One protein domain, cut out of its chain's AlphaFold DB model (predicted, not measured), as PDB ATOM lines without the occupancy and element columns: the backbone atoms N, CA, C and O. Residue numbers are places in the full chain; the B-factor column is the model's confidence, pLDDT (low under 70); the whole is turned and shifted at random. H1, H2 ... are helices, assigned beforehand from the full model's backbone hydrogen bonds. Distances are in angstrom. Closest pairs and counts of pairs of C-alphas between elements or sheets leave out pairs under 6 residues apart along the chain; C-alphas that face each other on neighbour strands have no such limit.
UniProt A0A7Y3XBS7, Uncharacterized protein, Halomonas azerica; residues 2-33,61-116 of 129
ATOM      1  N   ARG A   2     158.498 118.429  92.995       79.69
ATOM      2  CA  ARG A   2     159.383 119.468  93.565       79.69
ATOM      3  C   ARG A   2     158.601 120.653  94.146       79.69
ATOM      4  O   ARG A   2     159.027 121.194  95.157       79.69
ATOM      5  N   GLU A   3     157.465 120.997  93.546       88.06
ATOM      6  CA  GLU A   3     156.671 122.186  93.899       88.06
ATOM      7  C   GLU A   3     155.826 121.995  95.162       88.06
ATOM      8  O   GLU A   3     155.895 122.805  96.081       88.06
ATOM      9  N   VAL A   4     155.098 120.879  95.261       94.62
ATOM     10  CA  VAL A   4     154.269 120.547  96.430       94.62
ATOM     11  C   VAL A   4     154.851 119.312  97.123       94.62
ATOM     12  O   VAL A   4     154.391 118.193  96.897       94.62
ATOM     13  N   PRO A   5     155.921 119.462  97.931       94.38
ATOM     14  CA  PRO A   5     156.525 118.326  98.610       94.38
ATOM     15  C   PRO A   5     155.577 117.752  99.663       94.38
ATOM     16  O   PRO A   5     154.803 118.488 100.293       94.38
ATOM     17  N   TYR A   6     155.710 116.445  99.897       94.00
ATOM     18  CA  TYR A   6     155.096 115.788 101.042       94.00
ATOM     19  C   TYR A   6     155.578 116.437 102.342       94.00
ATOM     20  O   TYR A   6     156.746 116.822 102.471       94.00
ATOM     21  N   ASP A   7     154.674 116.563 103.306       95.25
ATOM     22  CA  ASP A   7     154.990 117.148 104.596       95.25
ATOM     23  C   ASP A   7     155.288 116.051 105.625       95.25
ATOM     24  O   ASP A   7     154.381 115.320 106.026       95.25
ATOM     25  N   PRO A   8     156.547 115.927 106.083       94.56
ATOM     26  CA  PRO A   8     156.982 114.804 106.909       94.56
ATOM     27  C   PRO A   8     156.379 114.801 108.322       94.56
ATOM     28  O   PRO A   8     156.602 113.859 109.077       94.56
ATOM     29  N   HIS A   9     155.635 115.842 108.706       94.56
ATOM     30  CA  HIS A   9     155.009 115.944 110.024       94.56
ATOM     31  C   HIS A   9     153.586 115.370 110.069       94.56
ATOM     32  O   HIS A   9     152.946 115.415 111.124       94.56
ATOM     33  N   PHE A  10     153.072 114.859 108.947       95.31
ATOM     34  CA  PHE A  10     151.806 114.137 108.930       95.31
ATOM     35  C   PHE A  10     151.961 112.683 109.370       95.31
ATOM     36  O   PHE A  10     153.037 112.088 109.319       95.31
ATOM     37  N   TYR A  11     150.850 112.122 109.842       93.75
ATOM     38  CA  TYR A  11     150.772 110.750 110.310       93.75
ATOM     39  C   TYR A  11     149.405 110.157 109.973       93.75
ATOM     40  O   TYR A  11     148.443 110.405 110.706       93.75
ATOM     41  N   PHE A  12     149.360 109.337 108.919       87.62
ATOM     42  CA  PHE A  12     148.266 108.453 108.497       87.62
ATOM     43  C   PHE A  12     146.965 109.149 108.064       87.62
ATOM     44  O   PHE A  12     146.400 108.824 107.029       87.62
ATOM     45  N   HIS A  13     146.469 110.109 108.842       87.81
ATOM     46  CA  HIS A  13     145.289 110.908 108.530       87.81
ATOM     47  C   HIS A  13     145.670 112.375 108.346       87.81
ATOM     48  O   HIS A  13     146.530 112.895 109.061       87.81
ATOM     49  N   GLY A  14     144.974 113.068 107.445       91.56
ATOM     50  CA  GLY A  14     145.206 114.486 107.169       91.56
ATOM     51  C   GLY A  14     146.133 114.734 105.979       91.56
ATOM     52  O   GLY A  14     146.074 115.806 105.386       91.56
ATOM     53  N   GLU A  15     146.991 113.769 105.634       94.38
ATOM     54  CA  GLU A  15     148.044 113.948 104.625       94.38
ATOM     55  C   GLU A  15     147.491 114.102 103.210       94.38
ATOM     56  O   GLU A  15     147.942 114.971 102.466       94.38
ATOM     57  N   GLU A  16     146.467 113.322 102.869       94.75
ATOM     58  CA  GLU A  16     145.781 113.403 101.579       94.75
ATOM     59  C   GLU A  16     145.049 114.738 101.439       94.75
ATOM     60  O   GLU A  16     145.183 115.403 100.415       94.75
ATOM     61  N   GLN A  17     144.347 115.187 102.490       95.12
ATOM     62  CA  GLN A  17     143.683 116.495 102.496       95.12
ATOM     63  C   GLN A  17     144.705 117.630 102.355       95.12
ATOM     64  O   GLN A  17     144.529 118.536 101.541       95.12
ATOM     65  N   HIS A  18     145.804 117.561 103.112       96.19
ATOM     66  CA  HIS A  18     146.894 118.530 103.055       96.19
ATOM     67  C   HIS A  18     147.514 118.608 101.656       96.19
ATOM     68  O   HIS A  18     147.745 119.701 101.139       96.19
ATOM     69  N   LEU A  19     147.780 117.457 101.031       95.62
ATOM     70  CA  LEU A  19     148.365 117.405  99.697       95.62
ATOM     71  C   LEU A  19     147.381 117.902  98.633       95.62
ATOM     72  O   LEU A  19     147.779 118.700  97.793       95.62
ATOM     73  N   ALA A  20     146.113 117.488  98.693       95.69
ATOM     74  CA  ALA A  20     145.080 117.878  97.738       95.69
ATOM     75  C   ALA A  20     144.833 119.393  97.735       95.69
ATOM     76  O   ALA A  20     144.892 120.029  96.683       95.69
ATOM     77  N   VAL A  21     144.619 119.991  98.914       97.00
ATOM     78  CA  VAL A  21     144.381 121.437  99.045       97.00
ATOM     79  C   VAL A  21     145.592 122.229  98.551       97.00
ATOM     80  O   VAL A  21     145.450 123.205  97.812       97.00
ATOM     81  N   ARG A  22     146.808 121.806  98.915       97.25
ATOM     82  CA  ARG A  22     148.029 122.482  98.464       97.25
ATOM     83  C   ARG A  22     148.251 122.324  96.967       97.25
ATOM     84  O   ARG A  22     148.466 123.322  96.299       97.25
ATOM     85  N   ALA A  23     148.150 121.117  96.420       96.56
ATOM     86  CA  ALA A  23     148.265 120.893  94.980       96.56
ATOM     87  C   ALA A  23     147.305 121.812  94.213       96.56
ATOM     88  O   ALA A  23     147.729 122.567  93.340       96.56
ATOM     89  N   PHE A  24     146.036 121.841  94.620       96.25
ATOM     90  CA  PHE A  24     145.031 122.688  93.996       96.25
ATOM     91  C   PHE A  24     145.371 124.184  94.067       96.25
ATOM     92  O   PHE A  24     145.364 124.869  93.042       96.25
ATOM     93  N   THR A  25     145.715 124.700  95.247       97.06
ATOM     94  CA  THR A  25     146.045 126.129  95.429       97.06
ATOM     95  C   THR A  25     147.352 126.543  94.736       97.06
ATOM     96  O   THR A  25     147.536 127.718  94.429       97.06
ATOM     97  N   HIS A  26     148.230 125.586  94.411       96.50
ATOM     98  CA  HIS A  26     149.421 125.754  93.557       96.50
ATOM     99  C   HIS A  26     149.139 125.534  92.055       96.50
ATOM    100  O   HIS A  26     150.068 125.388  91.272       96.50
ATOM    101  N   GLY A  27     147.870 125.475  91.640       95.56
ATOM    102  CA  GLY A  27     147.485 125.411  90.221       95.56
ATOM    103  C   GLY A  27     147.317 124.002  89.637       95.56
ATOM    104  O   GLY A  27     146.978 123.868  88.466       95.56
ATOM    105  N   TRP A  28     147.465 122.940  90.436       94.88
ATOM    106  CA  TRP A  28     147.314 121.558  89.954       94.88
ATOM    107  C   TRP A  28     145.860 121.084  89.913       94.88
ATOM    108  O   TRP A  28     145.093 121.272  90.856       94.88
ATOM    109  N   GLU A  29     145.469 120.395  88.850       91.00
ATOM    110  CA  GLU A  29     144.152 119.762  88.753       91.00
ATOM    111  C   GLU A  29     144.098 118.418  89.491       91.00
ATOM    112  O   GLU A  29     145.029 117.617  89.420       91.00
ATOM    113  N   ILE A  30     142.983 118.155  90.182       87.94
ATOM    114  CA  ILE A  30     142.695 116.847  90.783       87.94
ATOM    115  C   ILE A  30     141.675 116.150  89.892       87.94
ATOM    116  O   ILE A  30     140.515 116.559  89.821       87.94
ATOM    117  N   PHE A  31     142.117 115.096  89.217       85.94
ATOM    118  CA  PHE A  31     141.289 114.299  88.327       85.94
ATOM    119  C   PHE A  31     140.932 112.964  88.981       85.94
ATOM    120  O   PHE A  31     141.811 112.246  89.458       85.94
ATOM    121  N   HIS A  32     139.642 112.636  88.978       83.19
ATOM    122  CA  HIS A  32     139.143 111.330  89.389       83.19
ATOM    123  C   HIS A  32     138.708 110.588  88.125       83.19
ATOM    124  O   HIS A  32     137.698 110.978  87.532       83.19
ATOM    125  N   PRO A  33     139.459 109.570  87.678       83.94
ATOM    126  CA  PRO A  33     139.054 108.800  86.516       83.94
ATOM    127  C   PRO A  33     137.731 108.072  86.801       83.94
ATOM    128  O   PRO A  33     137.496 107.654  87.943       83.94
ATOM    129  N   ASP A  61     152.604 100.058 120.240       93.19
ATOM    130  CA  ASP A  61     152.527 101.456 120.662       93.19
ATOM    131  C   ASP A  61     153.025 101.678 122.093       93.19
ATOM    132  O   ASP A  61     153.629 102.715 122.372       93.19
ATOM    133  N   VAL A  62     152.857 100.705 123.001       93.31
ATOM    134  CA  VAL A  62     153.409 100.787 124.368       93.31
ATOM    135  C   VAL A  62     154.928 100.950 124.362       93.31
ATOM    136  O   VAL A  62     155.443 101.715 125.174       93.31
ATOM    137  N   GLN A  63     155.617 100.354 123.387       93.94
ATOM    138  CA  GLN A  63     157.075 100.417 123.240       93.94
ATOM    139  C   GLN A  63     157.564 101.743 122.638       93.94
ATOM    140  O   GLN A  63     158.755 102.048 122.683       93.94
ATOM    141  N   ARG A  64     156.671 102.557 122.058       93.31
ATOM    142  CA  ARG A  64     157.060 103.812 121.404       93.31
ATOM    143  C   ARG A  64     157.166 104.966 122.398       93.31
ATOM    144  O   ARG A  64     156.256 105.136 123.212       93.31
ATOM    145  N   PRO A  65     158.181 105.837 122.268       95.88
ATOM    146  CA  PRO A  65     158.263 107.056 123.070       95.88
ATOM    147  C   PRO A  65     157.144 108.049 122.721       95.88
ATOM    148  O   PRO A  65     156.581 108.680 123.607       95.88
ATOM    149  N   ILE A  66     156.778 108.146 121.437       95.25
ATOM    150  CA  ILE A  66     155.686 109.001 120.952       95.25
ATOM    151  C   ILE A  66     154.547 108.108 120.475       95.25
ATOM    152  O   ILE A  66     154.714 107.346 119.514       95.25
ATOM    153  N   LYS A  67     153.393 108.230 121.130       95.62
ATOM    154  CA  LYS A  67     152.208 107.410 120.854       95.62
ATOM    155  C   LYS A  67     151.545 107.818 119.547       95.62
ATOM    156  O   LYS A  67     151.573 108.989 119.153       95.62
ATOM    157  N   TRP A  68     150.890 106.872 118.878       94.44
ATOM    158  CA  TRP A  68     150.184 107.172 117.630       94.44
ATOM    159  C   TRP A  68     149.107 108.254 117.799       94.44
ATOM    160  O   TRP A  68     148.878 109.052 116.889       94.44
ATOM    161  N   THR A  69     148.471 108.322 118.970       95.25
ATOM    162  CA  THR A  69     147.461 109.337 119.300       95.25
ATOM    163  C   THR A  69     148.056 110.742 119.342       95.25
ATOM    164  O   THR A  69     147.433 111.671 118.829       95.25
ATOM    165  N   GLN A  70     149.273 110.889 119.873       96.44
ATOM    166  CA  GLN A  70     150.019 112.151 119.889       96.44
ATOM    167  C   GLN A  70     150.425 112.565 118.470       96.44
ATOM    168  O   GLN A  70     150.221 113.714 118.084       96.44
ATOM    169  N   ARG A  71     150.915 111.621 117.652       95.44
ATOM    170  CA  ARG A  71     151.232 111.878 116.234       95.44
ATOM    171  C   ARG A  71     150.001 112.328 115.453       95.44
ATOM    172  O   ARG A  71     150.058 113.321 114.735       95.44
ATOM    173  N   ARG A  72     148.865 111.653 115.651       95.81
ATOM    174  CA  ARG A  72     147.578 112.034 115.054       95.81
ATOM    175  C   ARG A  72     147.136 113.430 115.497       95.81
ATOM    176  O   ARG A  72     146.664 114.197 114.666       95.81
ATOM    177  N   ALA A  73     147.264 113.760 116.782       96.75
ATOM    178  CA  ALA A  73     146.921 115.089 117.289       96.75
ATOM    179  C   ALA A  73     147.797 116.176 116.643       96.75
ATOM    180  O   ALA A  73     147.268 117.171 116.154       96.75
ATOM    181  N   SER A  74     149.107 115.934 116.541       96.62
ATOM    182  CA  SER A  74     150.045 116.825 115.850       96.62
ATOM    183  C   SER A  74     149.698 117.000 114.367       96.62
ATOM    184  O   SER A  74     149.679 118.124 113.874       96.62
ATOM    185  N   ALA A  75     149.381 115.914 113.654       96.81
ATOM    186  CA  ALA A  75     148.990 115.967 112.244       96.81
ATOM    187  C   ALA A  75     147.690 116.765 112.037       96.81
ATOM    188  O   ALA A  75     147.608 117.598 111.138       96.81
ATOM    189  N   ARG A  76     146.693 116.587 112.915       95.69
ATOM    190  CA  ARG A  76     145.446 117.370 112.889       95.69
ATOM    191  C   ARG A  76     145.686 118.853 113.152       95.69
ATOM    192  O   ARG A  76     145.176 119.687 112.412       95.69
ATOM    193  N   GLN A  77     146.488 119.184 114.163       96.81
ATOM    194  CA  GLN A  77     146.858 120.574 114.438       96.81
ATOM    195  C   GLN A  77     147.594 121.189 113.245       96.81
ATOM    196  O   GLN A  77     147.378 122.349 112.903       96.81
ATOM    197  N   ARG A  78     148.451 120.408 112.587       97.12
ATOM    198  CA  ARG A  78     149.163 120.850 111.395       97.12
ATOM    199  C   ARG A  78     148.231 121.108 110.214       97.12
ATOM    200  O   ARG A  78     148.414 122.114 109.539       97.12
ATOM    201  N   LEU A  79     147.224 120.258 110.001       97.00
ATOM    202  CA  LEU A  79     146.184 120.515 109.005       97.00
ATOM    203  C   LEU A  79     145.406 121.797 109.332       97.00
ATOM    204  O   LEU A  79     145.241 122.619 108.443       97.00
ATOM    205  N   SER A  80     145.022 122.028 110.594       96.56
ATOM    206  CA  SER A  80     144.387 123.296 111.008       96.56
ATOM    207  C   SER A  80     145.253 124.500 110.645       96.56
ATOM    208  O   SER A  80     144.786 125.419 109.988       96.56
ATOM    209  N   LYS A  81     146.554 124.449 110.959       97.75
ATOM    210  CA  LYS A  81     147.495 125.514 110.589       97.75
ATOM    211  C   LYS A  81     147.596 125.730 109.080       97.75
ATOM    212  O   LYS A  81     147.841 126.858 108.672       97.75
ATOM    213  N   LEU A  82     147.442 124.695 108.248       97.75
ATOM    214  CA  LEU A  82     147.352 124.881 106.795       97.75
ATOM    215  C   LEU A  82     146.099 125.686 106.433       97.75
ATOM    216  O   LEU A  82     146.197 126.638 105.666       97.75
ATOM    217  N   ILE A  83     144.944 125.299 106.980       97.12
ATOM    218  CA  ILE A  83     143.649 125.945 106.716       97.12
ATOM    219  C   ILE A  83     143.656 127.413 107.156       97.12
ATOM    220  O   ILE A  83     143.140 128.268 106.439       97.12
ATOM    221  N   ASP A  84     144.322 127.707 108.272       96.56
ATOM    222  CA  ASP A  84     144.515 129.062 108.797       96.56
ATOM    223  C   ASP A  84     145.664 129.824 108.098       96.56
ATOM    224  O   ASP A  84     145.973 130.957 108.460       96.56
ATOM    225  N   ASN A  85     146.323 129.204 107.109       95.50
ATOM    226  CA  ASN A  85     147.488 129.720 106.383       95.50
ATOM    227  C   ASN A  85     148.674 130.139 107.284       95.50
ATOM    228  O   ASN A  85     149.372 131.116 107.029       95.50
ATOM    229  N   GLN A  86     148.915 129.375 108.349       97.31
ATOM    230  CA  GLN A  86     149.943 129.601 109.376       97.31
ATOM    231  C   GLN A  86     151.158 128.664 109.250       97.31
ATOM    232  O   GLN A  86     151.970 128.553 110.175       97.31
ATOM    233  N   LEU A  87     151.276 127.923 108.148       96.56
ATOM    234  CA  LEU A  87     152.458 127.103 107.878       96.56
ATOM    235  C   LEU A  87     153.575 127.931 107.229       96.56
ATOM    236  O   LEU A  87     153.368 129.041 106.745       96.56
ATOM    237  N   ALA A  88     154.792 127.387 107.254       94.94
ATOM    238  CA  ALA A  88     155.917 127.978 106.538       94.94
ATOM    239  C   ALA A  88     155.691 127.870 105.019       94.94
ATOM    240  O   ALA A  88     155.189 126.827 104.593       94.94
ATOM    241  N   PRO A  89     156.162 128.834 104.198       93.44
ATOM    242  CA  PRO A  89     155.839 128.921 102.768       93.44
ATOM    243  C   PRO A  89     155.966 127.609 101.984       93.44
ATOM    244  O   PRO A  89     155.118 127.286 101.159       93.44
ATOM    245  N   ARG A  90     156.978 126.788 102.297       94.38
ATOM    246  CA  ARG A  90     157.197 125.472 101.673       94.38
ATOM    247  C   ARG A  90     156.005 124.512 101.800       94.38
ATOM    248  O   ARG A  90     155.841 123.646 100.945       94.38
ATOM    249  N   TYR A  91     155.219 124.629 102.867       96.12
ATOM    250  CA  TYR A  91     154.075 123.774 103.192       96.12
ATOM    251  C   TYR A  91     152.753 124.546 103.255       96.12
ATOM    252  O   TYR A  91     151.745 123.977 103.656       96.12
ATOM    253  N   SER A  92     152.741 125.819 102.865       96.06
ATOM    254  CA  SER A  92     151.536 126.647 102.865       96.06
ATOM    255  C   SER A  92     150.674 126.404 101.628       96.06
ATOM    256  O   SER A  92     151.042 125.648 100.716       96.06
ATOM    257  N   LEU A  93     149.512 127.058 101.621       97.44
ATOM    258  CA  LEU A  93     148.667 127.197 100.442       97.44
ATOM    259  C   LEU A  93     149.438 127.907  99.320       97.44
ATOM    260  O   LEU A  93     150.364 128.679  99.576       97.44
ATOM    261  N   GLY A  94     149.079 127.597  98.079       96.06
ATOM    262  CA  GLY A  94     149.532 128.353  96.916       96.06
ATOM    263  C   GLY A  94     148.681 129.600  96.695       96.06
ATOM    264  O   GLY A  94     147.700 129.829  97.401       96.06
ATOM    265  N   ASN A  95     149.070 130.392  95.697       95.81
ATOM    266  CA  ASN A  95     148.420 131.662  95.366       95.81
ATOM    267  C   ASN A  95     147.718 131.645  93.997       95.81
ATOM    268  O   ASN A  95     147.164 132.664  93.601       95.81
ATOM    269  N   GLU A  96     147.735 130.518  93.276       97.50
ATOM    270  CA  GLU A  96     147.093 130.394  91.957       97.50
ATOM    271  C   GLU A  96     145.567 130.276  92.083       97.50
ATOM    272  O   GLU A  96     144.822 130.750  91.230       97.50
ATOM    273  N   ARG A  97     145.093 129.631  93.157       96.88
ATOM    274  CA  ARG A  97     143.668 129.478  93.489       96.88
ATOM    275  C   ARG A  97     143.455 129.534  94.991       96.88
ATOM    276  O   ARG A  97     144.349 129.180  95.758       96.88
ATOM    277  N   SER A  98     142.260 129.936  95.410       96.88
ATOM    278  CA  SER A  98     141.935 130.081  96.825       96.88
ATOM    279  C   SER A  98     141.517 128.755  97.474       96.88
ATOM    280  O   SER A  98     141.128 127.789  96.812       96.88
ATOM    281  N   LEU A  99     141.557 128.715  98.810       97.00
ATOM    282  CA  LEU A  99     140.927 127.633  99.571       97.00
ATOM    283  C   LEU A  99     139.405 127.602  99.340       97.00
ATOM    284  O   LEU A  99     138.822 126.524  99.330       97.00
ATOM    285  N   ASP A 100     138.773 128.754  99.111       95.38
ATOM    286  CA  ASP A 100     137.327 128.835  98.874       95.38
ATOM    287  C   ASP A 100     136.942 128.179  97.541       95.38
ATOM    288  O   ASP A 100     135.951 127.455  97.485       95.38
ATOM    289  N   ASP A 101     137.777 128.313  96.506       94.94
ATOM    290  CA  ASP A 101     137.610 127.597  95.233       94.94
ATOM    291  C   ASP A 101     137.698 126.077  95.432       94.94
ATOM    292  O   ASP A 101     136.923 125.311  94.851       94.94
ATOM    293  N   PHE A 102     138.620 125.619  96.289       95.06
ATOM    294  CA  PHE A 102     138.719 124.202  96.643       95.06
ATOM    295  C   PHE A 102     137.466 123.725  97.386       95.06
ATOM    296  O   PHE A 102     136.937 122.658  97.068       95.06
ATOM    297  N   ILE A 103     136.984 124.494  98.369       94.69
ATOM    298  CA  ILE A 103     135.771 124.182  99.142       94.69
ATOM    299  C   ILE A 103     134.565 124.097  98.200       94.69
ATOM    300  O   ILE A 103     133.812 123.127  98.257       94.69
ATOM    301  N   LEU A 104     134.414 125.066  97.297       92.69
ATOM    302  CA  LEU A 104     133.336 125.113  96.313       92.69
ATOM    303  C   LEU A 104     133.338 123.873  95.411       92.69
ATOM    304  O   LEU A 104     132.295 123.264  95.176       92.69
ATOM    305  N   ARG A 105     134.516 123.471  94.925       90.38
ATOM    306  CA  ARG A 105     134.654 122.339  94.004       90.38
ATOM    307  C   ARG A 105     134.503 120.984  94.693       90.38
ATOM    308  O   ARG A 105     133.856 120.091  94.155       90.38
ATOM    309  N   SER A 106     135.108 120.821  95.867       92.25
ATOM    310  CA  SER A 106     135.124 119.551  96.608       92.25
ATOM    311  C   SER A 106     133.891 119.332  97.485       92.25
ATOM    312  O   SER A 106     133.599 118.196  97.848       92.25
ATOM    313  N   GLY A 107     133.188 120.404  97.860       94.12
ATOM    314  CA  GLY A 107     132.119 120.370  98.855       94.12
ATOM    315  C   GLY A 107     132.609 120.228 100.302       94.12
ATOM    316  O   GLY A 107     131.776 120.133 101.201       94.12
ATOM    317  N   ILE A 108     133.921 120.207 100.559       94.69
ATOM    318  CA  ILE A 108     134.495 120.028 101.902       94.69
ATOM    319  C   ILE A 108     134.858 121.392 102.483       94.69
ATOM    320  O   ILE A 108     135.851 121.988 102.075       94.69
ATOM    321  N   ASP A 109     134.097 121.863 103.470       95.44
ATOM    322  CA  ASP A 109     134.395 123.084 104.219       95.44
ATOM    323  C   ASP A 109     135.171 122.746 105.496       95.44
ATOM    324  O   ASP A 109     134.611 122.320 106.510       95.44
ATOM    325  N   TYR A 110     136.487 122.953 105.443       91.44
ATOM    326  CA  TYR A 110     137.383 122.688 106.566       91.44
ATOM    327  C   TYR A 110     137.203 123.650 107.741       91.44
ATOM    328  O   TYR A 110     137.539 123.281 108.860       91.44
ATOM    329  N   ARG A 111     136.695 124.867 107.508       92.94
ATOM    330  CA  ARG A 111     136.535 125.880 108.562       92.94
ATOM    331  C   ARG A 111     135.274 125.615 109.377       92.94
ATOM    332  O   ARG A 111     135.271 125.799 110.589       92.94
ATOM    333  N   GLN A 112     134.211 125.171 108.706       94.69
ATOM    334  CA  GLN A 112     132.927 124.850 109.334       94.69
ATOM    335  C   GLN A 112     132.792 123.370 109.717       94.69
ATOM    336  O   GLN A 112     131.857 123.005 110.422       94.69
ATOM    337  N   HIS A 113     133.715 122.516 109.262       92.81
ATOM    338  CA  HIS A 113     133.647 121.058 109.403       92.81
ATOM    339  C   HIS A 113     132.372 120.452 108.788       92.81
ATOM    340  O   HIS A 113     131.734 119.580 109.379       92.81
ATOM    341  N   ILE A 114     132.001 120.912 107.590       95.19
ATOM    342  CA  ILE A 114     130.798 120.473 106.869       95.19
ATOM    343  C   ILE A 114     131.201 119.861 105.528       95.19
ATOM    344  O   ILE A 114     132.113 120.343 104.860       95.19
ATOM    345  N   VAL A 115     130.480 118.818 105.112       94.75
ATOM    346  CA  VAL A 115     130.582 118.241 103.768       94.75
ATOM    347  C   VAL A 115     129.251 118.426 103.047       94.75
ATOM    348  O   VAL A 115     128.193 118.088 103.579       94.75
ATOM    349  N   LYS A 116     129.309 118.978 101.838       92.31
ATOM    350  CA  LYS A 116     128.192 119.151 100.904       92.31
ATOM    351  C   LYS A 116     128.470 118.351  99.633       92.31
ATOM    352  O   LYS A 116     129.590 117.895  99.412       92.31
TER     353      LYS A 116
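AT A GLANCE: This is residues 2 to 33 and 61 to 116 of the 129 residues of an uncharacterized protein of Halomonas azerica (UniProt A0A7Y3XBS7). There is little regular structure: H1 and the longer H2 run the same way at a small angle, the short H3 is set across them, loops make the rest, and residues 62 to 67 stick out. The 88 printed residues, only 35 in named elements, have three named helices, H1, H2, H3, and no named strand: all helix. It is compact, radius of gyration of the C-alphas 14.0 A, spans 43 by 31 by 30 A.

HOW THE PARTS SIT: Start at H1, residues 15 to 25; H2, residues 68 to 83, only just touches it, with 3 pairs of C-alphas within 8 A and with residues 75 to 82 alone, the closest C-alphas being His 18 and Leu 79, 6.3 A. H3, residues 99 to 106, touches H1, closest at C-alphas Val 21 and Phe 102, 6.7 A. In H1, H2 and H3 every O i to N i+4 pair is within hydrogen-bond range.

IN THESE COORDINATES: Find C-alpha 15 at (148.044, 113.948, 104.625); H1 runs 15.4 A from there. H2 spans 22.7 A; H3, 10.4 A, ends at C-alpha 106, (135.124, 119.551, 96.608).

THE WHOLE: Residues 34 to 60 are not printed; C-alphas 33 and 61 are 37.4 A apart. H2 to H3 is a long link. No printed residue is under 70 in pLDDT.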